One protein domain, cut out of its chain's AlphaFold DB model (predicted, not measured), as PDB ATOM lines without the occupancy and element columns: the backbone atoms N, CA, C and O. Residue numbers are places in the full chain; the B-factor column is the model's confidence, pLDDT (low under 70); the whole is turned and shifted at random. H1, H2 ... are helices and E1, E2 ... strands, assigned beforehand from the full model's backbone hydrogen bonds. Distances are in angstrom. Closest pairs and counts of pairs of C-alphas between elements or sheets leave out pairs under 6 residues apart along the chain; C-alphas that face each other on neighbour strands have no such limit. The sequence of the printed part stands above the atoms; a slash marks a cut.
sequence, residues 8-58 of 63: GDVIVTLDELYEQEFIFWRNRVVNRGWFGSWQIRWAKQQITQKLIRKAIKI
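This is residues 8 to 58 of the 63 residues of an uncharacterized protein of Clostridiaceae bacterium (UniProt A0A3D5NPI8). A small, strongly twisted sheet of three strands, E3, E2 and E4, has three short helices set round it, each grazing it, and the short strand E1 runs close to E4. H3 lies toward one end of the longest axis, the last residues of E4 toward the other. 51 residues are printed, with three named helices and four named strands in the order E1, H1, E2, E3, H2, H3, E4. The sheet's order is E3, E2, E4, antiparallel; the class is mixed, and the whole is compact, with a radius of gyration of the C-alphas of 9.6 A and spans of 31 by 21 by 18 A.

Start at E1, residues 8 to 10, which pairs with no named strand; its closest C-alpha to E4, residues 52 to 57, is that of Val 10, 4.2 A from that of Arg 53. H1, residues 14 to 19, only grazes the sheet. E2, residues 22 to 25, forms a hairpin with E3, residues 28 to 31; look for N 23 and O 30, 2.9 A apart. Between E2 and E4, find N 24 and O 53 at 2.8 A. H2, residues 32 to 36, only grazes the sheet. H3, residues 40 to 48, only just touches H1, with 3 pairs of C-alphas within 8 A, the closest being Leu 14 and Lys 44 at 7.0 A; they stand about perpendicular, at 85 degrees. E3, H2, H3 and E4 make a split strand-helix-strand unit, two strands of one sheet that are not neighbours, with helices between them along the chain and E2 between them in the sheet; its crossover is right-handed. In H1, H2 and H3 every O i to N i+4 pair is within hydrogen-bond range.

Find C-alpha 8 at (30.552, -38.997, 3.902), where E1 begins. H3 runs 12.3 A from C-alpha 40 at (9.646, -33.251, 8.154). E4 runs 15.6 A to C-alpha 57 at (34.535, -30.621, 2.367).

The C-alphas farthest apart, of Arg 41 and Ile 58, are 30.8 A apart. The printed part has no cut, and its links are tight. Its mean pLDDT is 91.3; no printed residue is under 70.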
ATOM      1  N   GLY A   8      30.159 -38.361   2.652       89.50
ATOM      2  CA  GLY A   8      30.552 -38.997   3.902       89.50
ATOM      3  C   GLY A   8      29.542 -40.041   4.363       89.50
ATOM      4  O   GLY A   8      28.870 -40.688   3.550       89.50
ATOM      5  N   ASP A   9      29.419 -40.160   5.682       92.38
ATOM      6  CA  ASP A   9      28.517 -41.106   6.332       92.38
ATOM      7  C   ASP A   9      27.042 -40.806   6.056       92.38
ATOM      8  O   ASP A   9      26.646 -39.681   5.738       92.38
ATOM      9  N   VAL A  10      26.214 -41.843   6.178       93.75
ATOM     10  CA  VAL A  10      24.759 -41.726   6.061       93.75
ATOM     11  C   VAL A  10      24.221 -40.922   7.240       93.75
ATOM     12  O   VAL A  10      24.584 -41.179   8.383       93.75
ATOM     13  N   ILE A  11      23.334 -39.974   6.952       93.06
ATOM     14  CA  ILE A  11      22.610 -39.228   7.984       93.06
ATOM     15  C   ILE A  11      21.457 -40.098   8.475       93.06
ATOM     16  O   ILE A  11      20.654 -40.559   7.658       93.06
ATOM     17  N   VAL A  12      21.383 -40.333   9.787       92.25
ATOM     18  CA  VAL A  12      20.404 -41.253  10.395       92.25
ATOM     19  C   VAL A  12      19.352 -40.545  11.244       92.25
ATOM     20  O   VAL A  12      18.295 -41.124  11.501       92.25
ATOM     21  N   THR A  13      19.584 -39.289  11.631       92.25
ATOM     22  CA  THR A  13      18.608 -38.474  12.371       92.25
ATOM     23  C   THR A  13      18.330 -37.138  11.684       92.25
ATOM     24  O   THR A  13      19.077 -36.684  10.819       92.25
ATOM     25  N   LEU A  14      17.209 -36.508  12.048       90.81
ATOM     26  CA  LEU A  14      16.895 -35.156  11.582       90.81
ATOM     27  C   LEU A  14      17.834 -34.117  12.195       90.81
ATOM     28  O   LEU A  14      18.180 -33.161  11.514       90.81
ATOM     29  N   ASP A  15      18.260 -34.301  13.441       91.31
ATOM     30  CA  ASP A  15      19.179 -33.367  14.094       91.31
ATOM     31  C   ASP A  15      20.516 -33.329  13.345       91.31
ATOM     32  O   ASP A  15      20.944 -32.265  12.900       91.31
ATOM     33  N   GLU A  16      21.075 -34.504  13.028       91.31
ATOM     34  CA  GLU A  16      22.261 -34.612  12.173       91.31
ATOM     35  C   GLU A  16      22.060 -33.975  10.790       91.31
ATOM     36  O   GLU A  16      23.015 -33.463  10.215       91.31
ATOM     37  N   LEU A  17      20.841 -34.011  10.232       90.81
ATOM     38  CA  LEU A  17      20.517 -33.368   8.955       90.81
ATOM     39  C   LEU A  17      20.622 -31.841   9.055       90.81
ATOM     40  O   LEU A  17      21.165 -31.205   8.151       90.81
ATOM     41  N   TYR A  18      20.100 -31.254  10.134       88.81
ATOM     42  CA  TYR A  18      20.054 -29.803  10.332       88.81
ATOM     43  C   TYR A  18      21.383 -29.192  10.785       88.81
ATOM     44  O   TYR A  18      21.588 -27.992  10.583       88.81
ATOM     45  N   GLU A  19      22.282 -29.996  11.350       91.44
ATOM     46  CA  GLU A  19      23.660 -29.595  11.657       91.44
ATOM     47  C   GLU A  19      24.508 -29.374  10.397       91.44
ATOM     48  O   GLU A  19      25.489 -28.633  10.430       91.44
ATOM     49  N   GLN A  20      24.143 -29.994   9.271       90.25
ATOM     50  CA  GLN A  20      24.892 -29.842   8.028       90.25
ATOM     51  C   GLN A  20      24.531 -28.539   7.302       90.25
ATOM     52  O   GLN A  20      23.368 -28.156   7.192       90.25
ATOM     53  N   GLU A  21      25.527 -27.873   6.717       91.00
ATOM     54  CA  GLU A  21      25.286 -26.779   5.765       91.00
ATOM     55  C   GLU A  21      24.984 -27.319   4.356       91.00
ATOM     56  O   GLU A  21      24.140 -26.785   3.634       91.00
ATOM     57  N   PHE A  22      25.639 -28.423   3.988       91.81
ATOM     58  CA  PHE A  22      25.457 -29.135   2.728       91.81
ATOM     59  C   PHE A  22      25.317 -30.634   2.981       91.81
ATOM     60  O   PHE A  22      25.970 -31.198   3.854       91.81
ATOM     61  N   ILE A  23      24.506 -31.304   2.168       93.00
ATOM     62  CA  ILE A  23      24.321 -32.758   2.210       93.00
ATOM     63  C   ILE A  23      24.381 -33.336   0.803       93.00
ATOM     64  O   ILE A  23      24.075 -32.662  -0.182       93.00
ATOM     65  N   PHE A  24      24.726 -34.613   0.708       93.38
ATOM     66  CA  PHE A  24      24.566 -35.392  -0.510       93.38
ATOM     67  C   PHE A  24      23.208 -36.085  -0.512       93.38
ATOM     68  O   PHE A  24      22.964 -36.977   0.295       93.38
ATOM     69  N   TRP A  25      22.351 -35.731  -1.464       91.69
ATOM     70  CA  TRP A  25      21.076 -36.391  -1.727       91.69
ATOM     71  C   TRP A  25      21.065 -36.958  -3.150       91.69
ATOM     72  O   TRP A  25      21.196 -36.211  -4.120       91.69
ATOM     73  N   ARG A  26      20.942 -38.289  -3.288       85.81
ATOM     74  CA  ARG A  26      20.922 -39.005  -4.590       85.81
ATOM     75  C   ARG A  26      22.024 -38.529  -5.562       85.81
ATOM     76  O   ARG A  26      21.751 -38.211  -6.717       85.81
ATOM     77  N   ASN A  27      23.267 -38.461  -5.080       82.94
ATOM     78  CA  ASN A  27      24.461 -37.980  -5.801       82.94
ATOM     79  C   ASN A  27      24.509 -36.475  -6.133       82.94
ATOM     80  O   ASN A  27      25.432 -36.041  -6.822       82.94
ATOM     81  N   ARG A  28      23.572 -35.663  -5.633       88.81
ATOM     82  CA  ARG A  28      23.623 -34.196  -5.735       88.81
ATOM     83  C   ARG A  28      23.984 -33.581  -4.393       88.81
ATOM     84  O   ARG A  28      23.516 -34.053  -3.363       88.81
ATOM     85  N   VAL A  29      24.775 -32.513  -4.415       90.75
ATOM     86  CA  VAL A  29      24.998 -31.684  -3.228       90.75
ATOM     87  C   VAL A  29      23.866 -30.672  -3.143       90.75
ATOM     88  O   VAL A  29      23.621 -29.943  -4.104       90.75
ATOM     89  N   VAL A  30      23.166 -30.642  -2.016       91.62
ATOM     90  CA  VAL A  30      22.106 -29.670  -1.729       91.62
ATOM     91  C   VAL A  30      22.448 -28.918  -0.447       91.62
ATOM     92  O   VAL A  30      23.066 -29.481   0.454       91.62
ATOM     93  N   ASN A  31      22.096 -27.637  -0.381       92.06
ATOM     94  CA  ASN A  31      22.388 -26.775   0.763       92.06
ATOM     95  C   ASN A  31      21.226 -26.744   1.767       92.06
ATOM     96  O   ASN A  31      20.095 -27.119   1.441       92.06
ATOM     97  N   ARG A  32      21.497 -26.224   2.965       91.19
ATOM     98  CA  ARG A  32      20.529 -26.104   4.062       91.19
ATOM     99  C   ARG A  32      19.294 -25.292   3.715       91.19
ATOM    100  O   ARG A  32      18.211 -25.647   4.157       91.19
ATOM    101  N   GLY A  33      19.417 -24.252   2.892       91.00
ATOM    102  CA  GLY A  33      18.247 -23.510   2.409       91.00
ATOM    103  C   GLY A  33      17.282 -24.401   1.623       91.00
ATOM    104  O   GLY A  33      16.065 -24.314   1.795       91.00
ATOM    105  N   TRP A  34      17.822 -25.316   0.811       90.75
ATOM    106  CA  TRP A  34      16.999 -26.201   0.005       90.75
ATOM    107  C   TRP A  34      16.324 -27.285   0.851       90.75
ATOM    108  O   TRP A  34      15.097 -27.375   0.889       90.75
ATOM    109  N   PHE A  35      17.102 -28.080   1.591       89.12
ATOM    110  CA  PHE A  35      16.516 -29.153   2.402       89.12
ATOM    111  C   PHE A  35      15.816 -28.655   3.670       89.12
ATOM    112  O   PHE A  35      14.961 -29.349   4.210       89.12
ATOM    113  N   GLY A  36      16.105 -27.434   4.119       89.31
ATOM    114  CA  GLY A  36      15.379 -26.775   5.202       89.31
ATOM    115  C   GLY A  36      13.921 -26.473   4.850       89.31
ATOM    116  O   GLY A  36      13.095 -26.367   5.748       89.31
ATOM    117  N   SER A  37      13.593 -26.411   3.555       91.19
ATOM    118  CA  SER A  37      12.215 -26.272   3.065       91.19
ATOM    119  C   SER A  37      11.480 -27.616   2.943       91.19
ATOM    120  O   SER A  37      10.317 -27.654   2.540       91.19
ATOM    121  N   TRP A  38      12.134 -28.745   3.239       92.88
ATOM    122  CA  TRP A  38      11.496 -30.056   3.148       92.88
ATOM    123  C   TRP A  38      10.494 -30.261   4.280       92.88
ATOM    124  O   TRP A  38      10.746 -29.943   5.440       92.88
ATOM    125  N   GLN A  39       9.365 -30.894   3.960       94.31
ATOM    126  CA  GLN A  39       8.463 -31.373   4.999       94.31
ATOM    127  C   GLN A  39       9.158 -32.438   5.855       94.31
ATOM    128  O   GLN A  39       9.762 -33.372   5.322       94.31
ATOM    129  N   ILE A  40       8.996 -32.354   7.179       92.19
ATOM    130  CA  ILE A  40       9.646 -33.251   8.154       92.19
ATOM    131  C   ILE A  40       9.392 -34.727   7.821       92.19
ATOM    132  O   ILE A  40      10.305 -35.549   7.866       92.19
ATOM    133  N   ARG A  41       8.157 -35.075   7.437       94.31
ATOM    134  CA  ARG A  41       7.796 -36.442   7.032       94.31
ATOM    135  C   ARG A  41       8.622 -36.923   5.837       94.31
ATOM    136  O   ARG A  41       9.056 -38.070   5.817       94.31
ATOM    137  N   TRP A  42       8.838 -36.049   4.861       93.88
ATOM    138  CA  TRP A  42       9.602 -36.372   3.665       93.88
ATOM    139  C   TRP A  42      11.091 -36.510   3.982       93.88
ATOM    140  O   TRP A  42      11.700 -37.506   3.599       93.88
ATOM    141  N   ALA A  43      11.650 -35.593   4.777       93.31
ATOM    142  CA  ALA A  43      13.025 -35.693   5.264       93.31
ATOM    143  C   ALA A  43      13.265 -37.015   6.016       93.31
ATOM    144  O   ALA A  43      14.216 -37.732   5.708       93.31
ATOM    145  N   LYS A  44      12.345 -37.407   6.913       94.00
ATOM    146  CA  LYS A  44      12.392 -38.712   7.595       94.00
ATOM    147  C   LYS A  44      12.399 -39.879   6.610       94.00
ATOM    148  O   LYS A  44      13.217 -40.779   6.755       94.00
ATOM    149  N   GLN A  45      11.544 -39.859   5.587       95.06
ATOM    150  CA  GLN A  45      11.509 -40.919   4.576       95.06
ATOM    151  C   GLN A  45      12.845 -41.049   3.826       95.06
ATOM    152  O   GLN A  45      13.324 -42.163   3.618       95.06
ATOM    153  N   GLN A  46      13.464 -39.928   3.447       93.62
ATOM    154  CA  GLN A  46      14.765 -39.927   2.768       93.62
ATOM    155  C   GLN A  46      15.890 -40.469   3.670       93.62
ATOM    156  O   GLN A  46      16.756 -41.209   3.193       93.62
ATOM    157  N   ILE A  47      15.849 -40.147   4.970       93.19
ATOM    158  CA  ILE A  47      16.752 -40.689   5.998       93.19
ATOM    159  C   ILE A  47      16.563 -42.205   6.140       93.19
ATOM    160  O   ILE A  47      17.532 -42.955   6.041       93.19
ATOM    161  N   THR A  48      15.322 -42.688   6.283       93.44
ATOM    162  CA  THR A  48      15.016 -44.129   6.382       93.44
ATOM    163  C   THR A  48      15.513 -44.906   5.162       93.44
ATOM    164  O   THR A  48      16.017 -46.019   5.295       93.44
ATOM    165  N   GLN A  49      15.423 -44.312   3.970       93.25
ATOM    166  CA  GLN A  49      15.926 -44.902   2.727       93.25
ATOM    167  C   GLN A  49      17.455 -44.799   2.566       93.25
ATOM    168  O   GLN A  49      17.988 -45.270   1.561       93.25
ATOM    169  N   LYS A  50      18.172 -44.197   3.527       92.06
ATOM    170  CA  LYS A  50      19.630 -43.982   3.500       92.06
ATOM    171  C   LYS A  50      20.106 -43.217   2.256       92.06
ATOM    172  O   LYS A  50      21.215 -43.426   1.761       92.06
ATOM    173  N   LEU A  51      19.255 -42.326   1.737       91.75
ATOM    174  CA  LEU A  51      19.520 -41.544   0.521       91.75
ATOM    175  C   LEU A  51      20.276 -40.242   0.787       91.75
ATOM    176  O   LEU A  51      20.690 -39.579  -0.170       91.75
ATOM    177  N   ILE A  52      20.431 -39.878   2.061       93.62
ATOM    178  CA  ILE A  52      21.129 -38.677   2.502       93.62
ATOM    179  C   ILE A  52      22.462 -39.055   3.143       93.62
ATOM    180  O   ILE A  52      22.523 -39.927   4.010       93.62
ATOM    181  N   ARG A  53      23.529 -38.373   2.732       94.12
ATOM    182  CA  ARG A  53      24.870 -38.497   3.308       94.12
ATOM    183  C   ARG A  53      25.427 -37.130   3.688       94.12
ATOM    184  O   ARG A  53      25.091 -36.131   3.049       94.12
ATOM    185  N   LYS A  54      26.300 -37.091   4.693       92.38
ATOM    186  CA  LYS A  54      27.032 -35.885   5.103       92.38
ATOM    187  C   LYS A  54      27.888 -35.388   3.932       92.38
ATOM    188  O   LYS A  54      28.435 -36.199   3.178       92.38
ATOM    189  N   ALA A  55      27.985 -34.075   3.737       91.25
ATOM    190  CA  ALA A  55      28.905 -33.509   2.752       91.25
ATOM    191  C   ALA A  55      30.218 -33.153   3.444       91.25
ATOM    192  O   ALA A  55      30.291 -32.200   4.211       91.25
ATOM    193  N   ILE A  56      31.271 -33.913   3.158       88.50
ATOM    194  CA  ILE A  56      32.599 -33.638   3.702       88.50
ATOM    195  C   ILE A  56      33.311 -32.720   2.719       88.50
ATOM    196  O   ILE A  56      33.472 -33.081   1.550       88.50
ATOM    197  N   LYS A  57      33.726 -31.537   3.173       84.25
ATOM    198  CA  LYS A  57      34.535 -30.621   2.367       84.25
ATOM    199  C   LYS A  57      35.854 -31.315   2.034       84.25
ATOM    200  O   LYS A  57      36.541 -31.816   2.919       84.25
ATOM    201  N   ILE A  58      36.172 -31.402   0.747       82.38
ATOM    202  CA  ILE A  58      37.521 -31.747   0.320       82.38
ATOM    203  C   ILE A  58      38.289 -30.444   0.488       82.38
ATOM    204  O   ILE A  58      38.207 -29.560  -0.363       82.38
TER     205      ILE A  58